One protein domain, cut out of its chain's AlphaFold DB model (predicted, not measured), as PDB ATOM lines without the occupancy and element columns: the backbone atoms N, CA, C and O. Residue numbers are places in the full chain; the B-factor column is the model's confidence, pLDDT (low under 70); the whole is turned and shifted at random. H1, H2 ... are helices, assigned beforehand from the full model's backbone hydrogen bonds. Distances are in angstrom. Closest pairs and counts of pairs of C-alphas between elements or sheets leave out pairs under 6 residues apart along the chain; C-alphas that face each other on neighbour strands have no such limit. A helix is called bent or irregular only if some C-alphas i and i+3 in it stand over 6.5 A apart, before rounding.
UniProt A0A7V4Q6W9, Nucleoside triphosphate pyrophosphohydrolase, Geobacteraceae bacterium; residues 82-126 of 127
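This is residues 82 to 126 of the 127 residues of the protein "Nucleoside triphosphate pyrophosphohydrolase" of Geobacteraceae bacterium (UniProt A0A7V4Q6W9). Starting from Lys 82, you will see two helices, H1 and then H2, packed on each other and crossing as a skewed X, with the link of residues 101 to 109 leading from the end of H1 round to the start of H2. The crossing takes in the stretch of H1 from residues 90 to 97, and H1, the longer helix, runs along much of the length. The printed part has 45 residues with two named helices, H1 then H2, and no named strand; its class is all helix. It is compact, with a radius of gyration of the C-alphas of 10.4 A, and elongated, spanning 29 by 19 by 17 A.

Look first along H1, residues 82 to 100, and then at H2, residues 110 to 124. The two helices touch, H1 with residues 90 to 97 alone; their closest C-alphas are those of Arg 90 and Ala 120, 5.3 A apart. Their lines stand at a steep tilt of 61 degrees, and they run opposite ways. Their centres are 9.1 A apart. In both H1 and H2, every O i to N i+4 pair is within hydrogen-bond range.

Find C-alpha 82 at (345.797, 397.083, 316.337); from there H1 runs 27.0 A to C-alpha 100 at (354.904, 419.626, 304.624). H2 begins at C-alpha 110 and runs 21.0 A to C-alpha 124 at (357.872, 402.250, 313.860). Neither helix is bent.

Look for the two C-alphas farthest apart at Lys 82 and Gly 102, 30.5 A from each other. The printed part has no cut, and the link from H1 to H2, with 9 residues, is short. The mean pLDDT of the printed part is 92.7; residue 126 is the one printed residue under 70.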
ATOM      1  N   LYS A  82     344.352 396.795 316.442       96.81
ATOM      2  CA  LYS A  82     345.797 397.083 316.337       96.81
ATOM      3  C   LYS A  82     346.240 397.315 314.893       96.81
ATOM      4  O   LYS A  82     347.086 398.172 314.633       96.81
ATOM      5  N   THR A  83     345.675 396.563 313.951       96.88
ATOM      6  CA  THR A  83     345.960 396.726 312.521       96.88
ATOM      7  C   THR A  83     345.438 398.058 311.990       96.88
ATOM      8  O   THR A  83     346.193 398.759 311.318       96.88
ATOM      9  N   ILE A  84     344.217 398.451 312.367       96.50
ATOM     10  CA  ILE A  84     343.633 399.755 312.031       96.50
ATOM     11  C   ILE A  84     344.497 400.883 312.597       96.50
ATOM     12  O   ILE A  84     344.911 401.755 311.845       96.50
ATOM     13  N   GLN A  85     344.864 400.837 313.883       96.44
ATOM     14  CA  GLN A  85     345.720 401.864 314.495       96.44
ATOM     15  C   GLN A  85     347.057 402.029 313.763       96.44
ATOM     16  O   GLN A  85     347.507 403.149 313.532       96.44
ATOM     17  N   ARG A  86     347.692 400.916 313.379       95.75
ATOM     18  CA  ARG A  86     348.939 400.925 312.605       95.75
ATOM     19  C   ARG A  86     348.744 401.518 311.213       95.75
ATOM     20  O   ARG A  86     349.585 402.290 310.767       95.75
ATOM     21  N   PHE A  87     347.650 401.178 310.536       96.50
ATOM     22  CA  PHE A  87     347.305 401.785 309.252       96.50
ATOM     23  C   PHE A  87     347.104 403.298 309.401       96.50
ATOM     24  O   PHE A  87     347.735 404.057 308.677       96.50
ATOM     25  N   THR A  88     346.302 403.732 310.379       96.25
ATOM     26  CA  THR A  88     346.012 405.147 310.634       96.25
ATOM     27  C   THR A  88     347.284 405.943 310.889       96.25
ATOM     28  O   THR A  88     347.483 406.958 310.238       96.25
ATOM     29  N   ARG A  89     348.188 405.473 311.762       95.50
ATOM     30  CA  ARG A  89     349.456 406.176 312.025       95.50
ATOM     31  C   ARG A  89     350.301 406.352 310.767       95.50
ATOM     32  O   ARG A  89     350.805 407.441 310.513       95.50
ATOM     33  N   ARG A  90     350.449 405.285 309.978       96.00
ATOM     34  CA  ARG A  90     351.232 405.327 308.734       96.00
ATOM     35  C   ARG A  90     350.601 406.249 307.708       96.00
ATOM     36  O   ARG A  90     351.308 407.020 307.074       96.00
ATOM     37  N   PHE A  91     349.284 406.189 307.572       95.50
ATOM     38  CA  PHE A  91     348.554 407.039 306.649       95.50
ATOM     39  C   PHE A  91     348.646 408.516 307.047       95.50
ATOM     40  O   PHE A  91     348.965 409.342 306.202       95.50
ATOM     41  N   SER A  92     348.494 408.842 308.337       95.12
ATOM     42  CA  SER A  92     348.692 410.207 308.837       95.12
ATOM     43  C   SER A  92     350.107 410.721 308.570       95.12
ATOM     44  O   SER A  92     350.260 411.858 308.148       95.12
ATOM     45  N   HIS A  93     351.139 409.881 308.710       95.44
ATOM     46  CA  HIS A  93     352.499 410.273 308.328       95.44
ATOM     47  C   HIS A  93     352.614 410.610 306.832       95.44
ATOM     48  O   HIS A  93     353.261 411.592 306.479       95.44
ATOM     49  N   VAL A  94     351.987 409.825 305.948       95.44
ATOM     50  CA  VAL A  94     351.954 410.133 304.509       95.44
ATOM     51  C   VAL A  94     351.280 411.487 304.264       95.44
ATOM     52  O   VAL A  94     351.821 412.312 303.529       95.44
ATOM     53  N   GLU A  95     350.132 411.741 304.897       95.31
ATOM     54  CA  GLU A  95     349.404 413.008 304.766       95.31
ATOM     55  C   GLU A  95     350.223 414.206 305.267       95.31
ATOM     56  O   GLU A  95     350.366 415.195 304.543       95.31
ATOM     57  N   ASP A  96     350.810 414.100 306.460       95.25
ATOM     58  CA  ASP A  96     351.616 415.157 307.076       95.25
ATOM     59  C   ASP A  96     352.875 415.459 306.251       95.25
ATOM     60  O   ASP A  96     353.215 416.625 306.030       95.25
ATOM     61  N   SER A  97     353.542 414.421 305.736       95.31
ATOM     62  CA  SER A  97     354.739 414.554 304.902       95.31
ATOM     63  C   SER A  97     354.440 415.206 303.551       95.31
ATOM     64  O   SER A  97     355.200 416.074 303.116       95.31
ATOM     65  N   LEU A  98     353.326 414.858 302.897       94.88
ATOM     66  CA  LEU A  98     352.897 415.526 301.660       94.88
ATOM     67  C   LEU A  98     352.512 416.983 301.917       94.88
ATOM     68  O   LEU A  98     352.929 417.879 301.178       94.88
ATOM     69  N   HIS A  99     351.780 417.237 303.002       94.19
ATOM     70  CA  HIS A  99     351.396 418.586 303.394       94.19
ATOM     71  C   HIS A  99     352.625 419.465 303.681       94.19
ATOM     72  O   HIS A  99     352.691 420.604 303.216       94.19
ATOM     73  N   ALA A 100     353.638 418.934 304.374       94.44
ATOM     74  CA  ALA A 100     354.904 419.626 304.624       94.44
ATOM     75  C   ALA A 100     355.686 419.949 303.335       94.44
ATOM     76  O   ALA A 100     356.408 420.945 303.286       94.44
ATOM     77  N   GLN A 101     355.511 419.148 302.281       93.19
ATOM     78  CA  GLN A 101     356.085 419.386 300.952       93.19
ATOM     79  C   GLN A 101     355.244 420.348 300.093       93.19
ATOM     80  O   GLN A 101     355.630 420.669 298.970       93.19
ATOM     81  N   GLY A 102     354.096 420.818 300.594       92.88
ATOM     82  CA  GLY A 102     353.160 421.646 299.832       92.88
ATOM     83  C   GLY A 102     352.421 420.882 298.728       92.88
ATOM     84  O   GLY A 102     351.850 421.504 297.832       92.88
ATOM     85  N   VAL A 103     352.428 419.547 298.776       91.38
ATOM     86  CA  VAL A 103     351.753 418.677 297.811       91.38
ATOM     87  C   VAL A 103     350.398 418.271 298.377       91.38
ATOM     88  O   VAL A 103     350.292 417.748 299.485       91.38
ATOM     89  N   ALA A 104     349.328 418.491 297.614       89.25
ATOM     90  CA  ALA A 104     348.019 417.984 298.003       89.25
ATOM     91  C   ALA A 104     347.984 416.458 297.836       89.25
ATOM     92  O   ALA A 104     348.431 415.929 296.819       89.25
ATOM     93  N   MET A 105     347.370 415.747 298.782       86.62
ATOM     94  CA  MET A 105     347.273 414.283 298.738       86.62
ATOM     95  C   MET A 105     346.674 413.789 297.406       86.62
ATOM     96  O   MET A 105     347.241 412.929 296.745       86.62
ATOM     97  N   LYS A 106     345.602 414.433 296.925       89.75
ATOM     98  CA  LYS A 106     344.957 414.100 295.638       89.75
ATOM     99  C   LYS A 106     345.848 414.278 294.403       89.75
ATOM    100  O   LYS A 106     345.496 413.770 293.344       89.75
ATOM    101  N   SER A 107     346.927 415.051 294.511       91.00
ATOM    102  CA  SER A 107     347.890 415.263 293.424       91.00
ATOM    103  C   SER A 107     349.126 414.375 293.528       91.00
ATOM    104  O   SER A 107     349.874 414.302 292.558       91.00
ATOM    105  N   ALA A 108     349.339 413.714 294.668       91.50
ATOM    106  CA  ALA A 108     350.445 412.788 294.831       91.50
ATOM    107  C   ALA A 108     350.177 411.488 294.064       91.50
ATOM    108  O   ALA A 108     349.048 411.000 293.961       91.50
ATOM    109  N   THR A 109     351.240 410.922 293.521       94.06
ATOM    110  CA  THR A 109     351.225 409.613 292.878       94.06
ATOM    111  C   THR A 109     351.254 408.501 293.925       94.06
ATOM    112  O   THR A 109     351.770 408.679 295.029       94.06
ATOM    113  N   LEU A 110     350.764 407.310 293.563       92.38
ATOM    114  CA  LEU A 110     350.887 406.130 294.428       92.38
ATOM    115  C   LEU A 110     352.350 405.834 294.780       92.38
ATOM    116  O   LEU A 110     352.638 405.492 295.916       92.38
ATOM    117  N   ALA A 111     353.281 406.058 293.848       94.44
ATOM    118  CA  ALA A 111     354.705 405.858 294.098       94.44
ATOM    119  C   ALA A 111     355.251 406.802 295.187       94.44
ATOM    120  O   ALA A 111     356.029 406.374 296.034       94.44
ATOM    121  N   GLU A 112     354.836 408.072 295.195       91.62
ATOM    122  CA  GLU A 112     355.214 409.025 296.248       91.62
ATOM    123  C   GLU A 112     354.601 408.640 297.600       91.62
ATOM    124  O   GLU A 112     355.296 408.648 298.616       91.62
ATOM    125  N   MET A 113     353.324 408.244 297.611       94.44
ATOM    126  CA  MET A 113     352.655 407.759 298.824       94.44
ATOM    127  C   MET A 113     353.327 406.499 299.378       94.44
ATOM    128  O   MET A 113     353.535 406.405 300.586       94.44
ATOM    129  N   ASP A 114     353.716 405.562 298.514       95.50
ATOM    130  CA  ASP A 114     354.390 404.321 298.896       95.50
ATOM    131  C   ASP A 114     355.775 404.586 299.502       95.50
ATOM    132  O   ASP A 114     356.153 403.949 300.488       95.50
ATOM    133  N   LEU A 115     356.530 405.556 298.974       96.00
ATOM    134  CA  LEU A 115     357.824 405.948 299.547       96.00
ATOM    135  C   LEU A 115     357.674 406.472 300.982       96.00
ATOM    136  O   LEU A 115     358.415 406.040 301.872       96.00
ATOM    137  N   LEU A 116     356.693 407.350 301.209       96.00
ATOM    138  CA  LEU A 116     356.362 407.893 302.531       96.00
ATOM    139  C   LEU A 116     355.784 406.816 303.465       96.00
ATOM    140  O   LEU A 116     356.052 406.796 304.665       96.00
ATOM    141  N   TRP A 117     355.026 405.865 302.924       96.25
ATOM    142  CA  TRP A 117     354.505 404.730 303.681       96.25
ATOM    143  C   TRP A 117     355.624 403.807 304.177       96.25
ATOM    144  O   TRP A 117     355.624 403.371 305.335       96.25
ATOM    145  N   GLU A 118     356.609 403.514 303.324       96.50
ATOM    146  CA  GLU A 118     357.796 402.754 303.716       96.50
ATOM    147  C   GLU A 118     358.682 403.529 304.701       96.50
ATOM    148  O   GLU A 118     359.327 402.916 305.555       96.50
ATOM    149  N   GLU A 119     358.700 404.863 304.639       95.06
ATOM    150  CA  GLU A 119     359.315 405.708 305.667       95.06
ATOM    151  C   GLU A 119     358.624 405.548 307.026       95.06
ATOM    152  O   GLU A 119     359.290 405.173 307.996       95.06
ATOM    153  N   ALA A 120     357.296 405.681 307.079       94.81
ATOM    154  CA  ALA A 120     356.518 405.470 308.299       94.81
ATOM    155  C   ALA A 120     356.762 404.079 308.913       94.81
ATOM    156  O   ALA A 120     356.956 403.937 310.122       94.81
ATOM    157  N   LYS A 121     356.819 403.031 308.078       94.44
ATOM    158  CA  LYS A 121     357.154 401.663 308.513       94.44
ATOM    159  C   LYS A 121     358.535 401.556 309.157       94.44
ATOM    160  O   LYS A 121     358.703 400.740 310.063       94.44
ATOM    161  N   ARG A 122     359.535 402.293 308.660       94.50
ATOM    162  CA  ARG A 122     360.893 402.282 309.226       94.50
ATOM    163  C   ARG A 122     360.931 402.978 310.582       94.50
ATOM    164  O   ARG A 122     361.593 402.457 311.471       94.50
ATOM    165  N   MET A 123     360.200 404.080 310.753       89.12
ATOM    166  CA  MET A 123     360.127 404.806 312.027       89.12
ATOM    167  C   MET A 123     359.548 403.934 313.153       89.12
ATOM    168  O   MET A 123     360.121 403.886 314.234       89.12
ATOM    169  N   GLU A 124     358.492 403.160 312.875       82.50
ATOM    170  CA  GLU A 124     357.872 402.250 313.860       82.50
ATOM    171  C   GLU A 124     358.742 401.034 314.239       82.50
ATOM    172  O   GLU A 124     358.471 400.387 315.242       82.50
ATOM    173  N   LYS A 125     359.744 400.656 313.431       70.88
ATOM    174  CA  LYS A 125     360.637 399.516 313.732       70.88
ATOM    175  C   LYS A 125     361.797 399.882 314.664       70.88
ATOM    176  O   LYS A 125     362.550 398.992 315.051       70.88
ATOM    177  N   VAL A 126     361.994 401.174 314.917       58.84
ATOM    178  CA  VAL A 126     363.111 401.709 315.711       58.84
ATOM    179  C   VAL A 126     362.678 402.031 317.152       58.84
ATOM    180  O   VAL A 126     363.545 402.203 318.006       58.84
TER     181      VAL A 126